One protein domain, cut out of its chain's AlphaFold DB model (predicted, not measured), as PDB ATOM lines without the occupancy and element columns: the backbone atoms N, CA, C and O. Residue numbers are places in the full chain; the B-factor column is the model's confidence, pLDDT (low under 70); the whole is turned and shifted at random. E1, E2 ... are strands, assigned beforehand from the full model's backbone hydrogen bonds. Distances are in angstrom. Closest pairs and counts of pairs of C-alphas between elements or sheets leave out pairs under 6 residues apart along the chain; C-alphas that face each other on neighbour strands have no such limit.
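AT A GLANCE: This is residues 162 to 230 of the 240 residues of an uncharacterized protein of Paraphaeosphaeria sporulosa (UniProt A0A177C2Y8). There is little regular structure: a long two-strand hairpin, E1 and E2, sticks out at residues 182 to 187, and looping residues 196 to 217 join it to a small hairpin, E3 and E4. The printed part has 69 residues, with no named helix and four named strands, E1 to E4 in order; the class is all strand, under half in named elements. It is compact, radius of gyration of the C-alphas 12.6 A, and flat, 34 by 33 by 14 A.

HOW THE PARTS SIT: E1, residues 174 to 182, is antiparallel to E2, residues 187 to 195, at 156 degrees; N 178 and O 191 are 2.8 A apart. E3, residues 218 to 220, is antiparallel to E4, residues 226 to 229, at 135 degrees; N 220 and O 227 are 2.9 A apart. E1 and E4 are only just apart, closest 8.3 A.

IN THESE COORDINATES: E1 runs 25.0 A from C-alpha 174 at (33.525, 97.257, 21.504), E2 24.1 A; E4 ends at C-alpha 229, (33.676, 82.094, 23.948).

THE WHOLE: The farthest C-alphas, Pro 171 and Val 184, are 37.0 A apart. The printed part has no cut; the link E2 to E3 is long. Residues 222 to 225 are among 10 under pLDDT 70.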
ATOM      1  N   ALA A 162      24.027  94.293  16.233       84.50
ATOM      2  CA  ALA A 162      24.998  94.005  15.187       84.50
ATOM      3  C   ALA A 162      25.767  95.273  14.788       84.50
ATOM      4  O   ALA A 162      25.154  96.308  14.525       84.50
ATOM      5  N   CYS A 163      27.092  95.183  14.712       85.62
ATOM      6  CA  CYS A 163      27.976  96.306  14.412       85.62
ATOM      7  C   CYS A 163      29.044  95.911  13.390       85.62
ATOM      8  O   CYS A 163      29.321  94.734  13.174       85.62
ATOM      9  N   THR A 164      29.654  96.907  12.757       86.69
ATOM     10  CA  THR A 164      30.801  96.730  11.855       86.69
ATOM     11  C   THR A 164      32.051  97.478  12.321       86.69
ATOM     12  O   THR A 164      33.124  97.255  11.767       86.69
ATOM     13  N   ALA A 165      31.931  98.361  13.321       83.62
ATOM     14  CA  ALA A 165      33.049  99.091  13.916       83.62
ATOM     15  C   ALA A 165      32.743  99.533  15.358       83.62
ATOM     16  O   ALA A 165      31.600  99.864  15.677       83.62
ATOM     17  N   ASP A 166      33.779  99.638  16.198       81.94
ATOM     18  CA  ASP A 166      33.689 100.088  17.600       81.94
ATOM     19  C   ASP A 166      33.005 101.447  17.756       81.94
ATOM     20  O   ASP A 166      32.233 101.657  18.684       81.94
ATOM     21  N   SER A 167      33.229 102.367  16.813       84.06
ATOM     22  CA  SER A 167      32.638 103.709  16.842       84.06
ATOM     23  C   SER A 167      31.111 103.711  16.740       84.06
ATOM     24  O   SER A 167      30.484 104.736  17.005       84.06
ATOM     25  N   GLN A 168      30.513 102.600  16.303       86.81
ATOM     26  CA  GLN A 168      29.063 102.440  16.256       86.81
ATOM     27  C   GLN A 168      28.499 102.015  17.608       86.81
ATOM     28  O   GLN A 168      27.323 102.250  17.858       86.81
ATOM     29  N   CYS A 169      29.304 101.410  18.477       84.75
ATOM     30  CA  CYS A 169      28.871 100.926  19.776       84.75
ATOM     31  C   CYS A 169      28.885 102.047  20.813       84.75
ATOM     32  O   CYS A 169      29.730 102.943  20.782       84.75
ATOM     33  N   ARG A 170      27.938 102.008  21.755       84.81
ATOM     34  CA  ARG A 170      27.916 102.965  22.865       84.81
ATOM     35  C   ARG A 170      29.152 102.745  23.741       84.81
ATOM     36  O   ARG A 170      29.302 101.641  24.254       84.81
ATOM     37  N   PRO A 171      30.009 103.755  23.977       81.44
ATOM     38  CA  PRO A 171      31.131 103.598  24.900       81.44
ATOM     39  C   PRO A 171      30.641 103.131  26.283       81.44
ATOM     40  O   PRO A 171      29.641 103.674  26.768       81.44
ATOM     41  N   PRO A 172      31.309 102.155  26.930       80.94
ATOM     42  CA  PRO A 172      32.639 101.598  26.636       80.94
ATOM     43  C   PRO A 172      32.632 100.317  25.776       80.94
ATOM     44  O   PRO A 172      33.552  99.507  25.868       80.94
ATOM     45  N   ASN A 173      31.581 100.073  25.001       81.50
ATOM     46  CA  ASN A 173      31.428  98.817  24.276       81.50
ATOM     47  C   ASN A 173      32.319  98.763  23.036       81.50
ATOM     48  O   ASN A 173      32.538  99.773  22.368       81.50
ATOM     49  N   HIS A 174      32.743  97.551  22.697       84.19
ATOM     50  CA  HIS A 174      33.525  97.257  21.504       84.19
ATOM     51  C   HIS A 174      32.754  96.323  20.581       84.19
ATOM     52  O   HIS A 174      31.918  95.526  21.015       84.19
ATOM     53  N   CYS A 175      33.035  96.429  19.295       86.31
ATOM     54  CA  CYS A 175      32.436  95.618  18.265       86.31
ATOM     55  C   CYS A 175      33.200  94.294  18.180       86.31
ATOM     56  O   CYS A 175      34.315  94.237  17.668       86.31
ATOM     57  N   GLN A 176      32.624  93.229  18.738       84.06
ATOM     58  CA  GLN A 176      33.282  91.928  18.827       84.06
ATOM     59  C   GLN A 176      32.741  90.960  17.784       84.06
ATOM     60  O   GLN A 176      31.532  90.764  17.678       84.06
ATOM     61  N   THR A 177      33.645  90.327  17.039       82.31
ATOM     62  CA  THR A 177      33.308  89.328  16.021       82.31
ATOM     63  C   THR A 177      33.446  87.925  16.584       82.31
ATOM     64  O   THR A 177      34.518  87.549  17.056       82.31
ATOM     65  N   ALA A 178      32.400  87.118  16.445       76.75
ATOM     66  CA  ALA A 178      32.495  85.673  16.580       76.75
ATOM     67  C   ALA A 178      32.284  84.986  15.238       76.75
ATOM     68  O   ALA A 178      31.491  85.424  14.404       76.75
ATOM     69  N   SER A 179      32.961  83.853  15.089       75.62
ATOM     70  CA  SER A 179      32.792  82.942  13.968       75.62
ATOM     71  C   SER A 179      32.151  81.656  14.476       75.62
ATOM     72  O   SER A 179      32.735  80.990  15.331       75.62
ATOM     73  N   ASP A 180      30.991  81.293  13.933       68.25
ATOM     74  CA  ASP A 180      30.398  79.968  14.120       68.25
ATOM     75  C   ASP A 180      30.502  79.174  12.816       68.25
ATOM     76  O   ASP A 180      30.331  79.710  11.720       68.25
ATOM     77  N   THR A 181      30.801  77.884  12.922       72.75
ATOM     78  CA  THR A 181      30.812  76.980  11.771       72.75
ATOM     79  C   THR A 181      29.564  76.129  11.836       72.75
ATOM     80  O   THR A 181      29.402  75.287  12.722       72.75
ATOM     81  N   ASN A 182      28.674  76.310  10.869       70.56
ATOM     82  CA  ASN A 182      27.487  75.483  10.788       70.56
ATOM     83  C   ASN A 182      27.895  74.057  10.415       70.56
ATOM     84  O   ASN A 182      28.296  73.765   9.288       70.56
ATOM     85  N   SER A 183      27.757  73.145  11.374       71.94
ATOM     86  CA  SER A 183      28.177  71.750  11.223       71.94
ATOM     87  C   SER A 183      27.418  70.991  10.126       71.94
ATOM     88  O   SER A 183      27.812  69.887   9.761       71.94
ATOM     89  N   VAL A 184      26.324  71.548   9.593       77.75
ATOM     90  CA  VAL A 184      25.486  70.901   8.575       77.75
ATOM     91  C   VAL A 184      26.007  71.130   7.152       77.75
ATOM     92  O   VAL A 184      25.843  70.251   6.304       77.75
ATOM     93  N   ASN A 185      26.584  72.298   6.867       82.12
ATOM     94  CA  ASN A 185      27.086  72.685   5.539       82.12
ATOM     95  C   ASN A 185      28.556  73.129   5.546       82.12
ATOM     96  O   ASN A 185      29.093  73.411   4.479       82.12
ATOM     97  N   ASN A 186      29.211  73.134   6.711       79.88
ATOM     98  CA  ASN A 186      30.586  73.591   6.901       79.88
ATOM     99  C   ASN A 186      30.804  75.048   6.447       79.88
ATOM    100  O   ASN A 186      31.903  75.423   6.044       79.88
ATOM    101  N   GLU A 187      29.745  75.860   6.483       84.06
ATOM    102  CA  GLU A 187      29.826  77.293   6.214       84.06
ATOM    103  C   GLU A 187      30.200  78.034   7.498       84.06
ATOM    104  O   GLU A 187      29.636  77.778   8.565       84.06
ATOM    105  N   VAL A 188      31.160  78.952   7.382       76.69
ATOM    106  CA  VAL A 188      31.579  79.837   8.471       76.69
ATOM    107  C   VAL A 188      30.716  81.093   8.423       76.69
ATOM    108  O   VAL A 188      30.751  81.839   7.444       76.69
ATOM    109  N   TYR A 189      29.955  81.332   9.485       76.81
ATOM    110  CA  TYR A 189      29.176  82.544   9.694       76.81
ATOM    111  C   TYR A 189      29.916  83.437  10.676       76.81
ATOM    112  O   TYR A 189      30.336  82.983  11.737       76.81
ATOM    113  N   THR A 190      30.079  84.705  10.314       79.19
ATOM    114  CA  THR A 190      30.651  85.716  11.199       79.19
ATOM    115  C   THR A 190      29.543  86.648  11.657       79.19
ATOM    116  O   THR A 190      28.848  87.247  10.836       79.19
ATOM    117  N   THR A 191      29.373  86.770  12.968       78.25
ATOM    118  CA  THR A 191      28.458  87.739  13.571       78.25
ATOM    119  C   THR A 191      29.296  88.706  14.375       78.25
ATOM    120  O   THR A 191      30.158  88.293  15.149       78.25
ATOM    121  N   THR A 192      29.071  89.998  14.166       84.31
ATOM    122  CA  THR A 192      29.787  91.042  14.891       84.31
ATOM    123  C   THR A 192      28.792  91.862  15.693       84.31
ATOM    124  O   THR A 192      27.814  92.361  15.135       84.31
ATOM    125  N   THR A 193      29.027  91.973  16.998       85.00
ATOM    126  CA  THR A 193      28.047  92.471  17.965       85.00
ATOM    127  C   THR A 193      28.693  93.454  18.939       85.00
ATOM    128  O   THR A 193      29.821  93.244  19.386       85.00
ATOM    129  N   CYS A 194      27.985  94.527  19.294       85.75
ATOM    130  CA  CYS A 194      28.441  95.464  20.318       85.75
ATOM    131  C   CYS A 194      28.403  94.793  21.692       85.75
ATOM    132  O   CYS A 194      27.328  94.446  22.179       85.75
ATOM    133  N   CYS A 195      29.565  94.654  22.321       82.81
ATOM    134  CA  CYS A 195      29.729  93.988  23.603       82.81
ATOM    135  C   CYS A 195      30.455  94.886  24.602       82.81
ATOM    136  O   CYS A 195      31.544  95.395  24.317       82.81
ATOM    137  N   ALA A 196      29.873  95.056  25.792       79.06
ATOM    138  CA  ALA A 196      30.577  95.669  26.913       79.06
ATOM    139  C   ALA A 196      31.488  94.640  27.607       79.06
ATOM    140  O   ALA A 196      31.105  93.474  27.731       79.06
ATOM    141  N   PRO A 197      32.642  95.054  28.163       65.88
ATOM    142  CA  PRO A 197      33.529  94.159  28.914       65.88
ATOM    143  C   PRO A 197      32.869  93.554  30.165       65.88
ATOM    144  O   PRO A 197      33.306  92.523  30.664       65.88
ATOM    145  N   THR A 198      31.807  94.177  30.678       66.25
ATOM    146  CA  THR A 198      31.063  93.711  31.856       66.25
ATOM    147  C   THR A 198      29.650  93.239  31.529       66.25
ATOM    148  O   THR A 198      28.883  92.977  32.455       66.25
ATOM    149  N   GLN A 199      29.276  93.136  30.254       72.12
ATOM    150  CA  GLN A 199      27.932  92.718  29.873       72.12
ATOM    151  C   GLN A 199      27.802  91.192  29.910       72.12
ATOM    152  O   GLN A 199      28.579  90.480  29.275       72.12
ATOM    153  N   TRP A 200      26.772  90.712  30.614       69.31
ATOM    154  CA  TRP A 200      26.401  89.299  30.636       69.31
ATOM    155  C   TRP A 200      26.283  88.738  29.217       69.31
ATOM    156  O   TRP A 200      25.590  89.297  28.366       69.31
ATOM    157  N   GLY A 201      26.968  87.621  28.993       71.81
ATOM    158  CA  GLY A 201      26.900  86.846  27.763       71.81
ATOM    159  C   GLY A 201      27.837  87.267  26.631       71.81
ATOM    160  O   GLY A 201      27.843  86.613  25.590       71.81
ATOM    161  N   CYS A 202      28.644  88.311  26.826       79.81
ATOM    162  CA  CYS A 202      29.711  88.699  25.903       79.81
ATOM    163  C   CYS A 202      30.999  87.879  26.115       79.81
ATOM    164  O   CYS A 202      31.143  87.203  27.136       79.81
ATOM    165  N   PRO A 203      31.958  87.924  25.173       75.56
ATOM    166  CA  PRO A 203      33.224  87.204  25.289       75.56
ATOM    167  C   PRO A 203      33.955  87.478  26.600       75.56
ATOM    168  O   PRO A 203      34.086  88.629  27.014       75.56
ATOM    169  N   GLY A 204      34.434  86.415  27.248       71.19
ATOM    170  CA  GLY A 204      35.163  86.498  28.519       71.19
ATOM    171  C   GLY A 204      34.280  86.621  29.765       71.19
ATOM    172  O   GLY A 204      34.800  86.597  30.879       71.19
ATOM    173  N   TRP A 205      32.956  86.701  29.604       77.00
ATOM    174  CA  TRP A 205      32.014  86.758  30.720       77.00
ATOM    175  C   TRP A 205      31.738  85.360  31.295       77.00
ATOM    176  O   TRP A 205      31.637  84.398  30.533       77.00
ATOM    177  N   GLU A 206      31.627  85.224  32.622       79.94
ATOM    178  CA  GLU A 206      31.387  83.924  33.269       79.94
ATOM    179  C   GLU A 206      29.976  83.397  32.974       79.94
ATOM    180  O   GLU A 206      28.982  84.089  33.153       79.94
ATOM    181  N   CYS A 207      29.865  82.138  32.574       81.31
ATOM    182  CA  CYS A 207      28.591  81.498  32.265       81.31
ATOM    183  C   CYS A 207      28.421  80.229  33.104       81.31
ATOM    184  O   CYS A 207      29.389  79.546  33.444       81.31
ATOM    185  N   LYS A 208      27.185  79.895  33.469       73.44
ATOM    186  CA  LYS A 208      26.854  78.636  34.153       73.44
ATOM    187  C   LYS A 208      26.305  77.626  33.155       73.44
ATOM    188  O   LYS A 208      26.755  76.469  33.145       73.44
ATOM    189  N   ASP A 209      25.427  78.103  32.278       72.81
ATOM    190  CA  ASP A 209      24.674  77.317  31.310       72.81
ATOM    191  C   ASP A 209      24.850  77.819  29.868       72.81
ATOM    192  O   ASP A 209      25.343  78.915  29.607       72.81
ATOM    193  N   TYR A 210      24.437  76.991  28.900       67.12
ATOM    194  CA  TYR A 210      24.567  77.279  27.463       67.12
ATOM    195  C   TYR A 210      23.841  78.566  27.028       67.12
ATOM    196  O   TYR A 210      24.268  79.207  26.074       67.12
ATOM    197  N   ASN A 211      22.778  78.953  27.739       73.00
ATOM    198  CA  ASN A 211      21.934  80.106  27.405       73.00
ATOM    199  C   ASN A 211      22.412  81.425  28.032       73.00
ATOM    200  O   ASN A 211      21.809  82.463  27.772       73.00
ATOM    201  N   ASP A 212      23.459  81.396  28.858       80.62
ATOM    202  CA  ASP A 212      23.967  82.603  29.524       80.62
ATOM    203  C   ASP A 212      24.792  83.486  28.577       80.62
ATOM    204  O   ASP A 212      25.134  84.616  28.922       80.62
ATOM    205  N   CYS A 213      25.116  82.970  27.389       81.00
ATOM    206  CA  CYS A 213      25.872  83.665  26.360       81.00
ATOM    207  C   CYS A 213      24.953  84.239  25.284       81.00
ATOM    208  O   CYS A 213      23.984  83.603  24.869       81.00
ATOM    209  N   LEU A 214      25.267  85.452  24.831       77.44
ATOM    210  CA  LEU A 214      24.578  86.074  23.708       77.44
ATOM    211  C   LEU A 214      24.992  85.372  22.423       77.44
ATOM    212  O   LEU A 214      26.171  85.093  22.237       77.44
ATOM    213  N   ASP A 215      24.049  85.139  21.514       70.88
ATOM    214  CA  ASP A 215      24.380  84.624  20.187       70.88
ATOM    215  C   ASP A 215      25.378  85.566  19.481       70.88
ATOM    216  O   ASP A 215      25.222  86.793  19.556       70.88
ATOM    217  N   PRO A 216      26.424  85.039  18.820       69.12
ATOM    218  CA  PRO A 216      26.743  83.620  18.552       69.12
ATOM    219  C   PRO A 216      27.666  82.948  19.597       69.12
ATOM    220  O   PRO A 216      28.195  81.858  19.366       69.12
ATOM    221  N   TRP A 217      27.942  83.612  20.717       78.62
ATOM    222  CA  TRP A 217      28.863  83.142  21.748       78.62
ATOM    223  C   TRP A 217      28.278  81.950  22.501       78.62
ATOM    224  O   TRP A 217      27.077  81.871  22.753       78.62
ATOM    225  N   LYS A 218      29.139  81.011  22.894       80.75
ATOM    226  CA  LYS A 218      28.728  79.808  23.627       80.75
ATOM    227  C   LYS A 218      29.499  79.683  24.919       80.75
ATOM    228  O   LYS A 218      30.678  80.022  24.993       80.75
ATOM    229  N   CYS A 219      28.824  79.155  25.933       82.06
ATOM    230  CA  CYS A 219      29.453  78.894  27.211       82.06
ATOM    231  C   CYS A 219      30.471  77.757  27.063       82.06
ATOM    232  O   CYS A 219      30.092  76.610  26.820       82.06
ATOM    233  N   ALA A 220      31.756  78.079  27.190       77.56
ATOM    234  CA  ALA A 220      32.870  77.163  26.990       77.56
ATOM    235  C   ALA A 220      33.801  77.141  28.214       77.56
ATOM    236  O   ALA A 220      33.908  78.107  28.965       77.56
ATOM    237  N   GLY A 221      34.467  76.006  28.433       71.06
ATOM    238  CA  GLY A 221      35.338  75.765  29.589       71.06
ATOM    239  C   GLY A 221      34.979  74.484  30.345       71.06
ATOM    240  O   GLY A 221      33.903  73.912  30.164       71.06
ATOM    241  N   THR A 222      35.897  74.009  31.188       55.56
ATOM    242  CA  THR A 222      35.716  72.815  32.028       55.56
ATOM    243  C   THR A 222      35.889  73.167  33.509       55.56
ATOM    244  O   THR A 222      36.705  74.006  33.880       55.56
ATOM    245  N   GLY A 223      35.104  72.524  34.382       64.19
ATOM    246  CA  GLY A 223      35.153  72.749  35.832       64.19
ATOM    247  C   GLY A 223      34.302  73.929  36.319       64.19
ATOM    248  O   GLY A 223      33.219  74.184  35.799       64.19
ATOM    249  N   SER A 224      34.772  74.611  37.368       64.69
ATOM    250  CA  SER A 224      34.034  75.654  38.108       64.69
ATOM    251  C   SER A 224      34.001  77.024  37.425       64.69
ATOM    252  O   SER A 224      33.305  77.911  37.907       64.69
ATOM    253  N   LYS A 225      34.770  77.212  36.346       69.25
ATOM    254  CA  LYS A 225      34.851  78.465  35.591       69.25
ATOM    255  C   LYS A 225      34.589  78.174  34.121       69.25
ATOM    256  O   LYS A 225      35.454  77.631  33.436       69.25
ATOM    257  N   LYS A 226      33.390  78.507  33.656       78.75
ATOM    258  CA  LYS A 226      33.069  78.542  32.230       78.75
ATOM    259  C   LYS A 226      32.887  80.000  31.833       78.75
ATOM    260  O   LYS A 226      32.420  80.801  32.641       78.75
ATOM    261  N   THR A 227      33.252  80.335  30.608       82.75
ATOM    262  CA  THR A 227      33.148  81.687  30.060       82.75
ATOM    263  C   THR A 227      32.549  81.652  28.661       82.75
ATOM    264  O   THR A 227      32.703  80.670  27.936       82.75
ATOM    265  N   CYS A 228      31.859  82.712  28.260       82.12
ATOM    266  CA  CYS A 228      31.330  82.835  26.907       82.12
ATOM    267  C   CYS A 228      32.473  83.023  25.909       82.12
ATOM    268  O   CYS A 228      33.198  84.011  26.000       82.12
ATOM    269  N   CYS A 229      32.631  82.088  24.972       78.69
ATOM    270  CA  CYS A 229      33.676  82.094  23.948       78.69
ATOM    271  C   CYS A 229      33.094  81.976  22.536       78.69
ATOM    272  O   CYS A 229      31.967  81.512  22.336       78.69
ATOM    273  N   GLY A 230      33.883  82.398  21.544       70.81
ATOM    274  CA  GLY A 230      33.539  82.245  20.131       70.81
ATOM    275  C   GLY A 230      33.709  80.800  19.695       70.81
ATOM    276  O   GLY A 230      34.622  80.109  20.143       70.81
TER     277      GLY A 230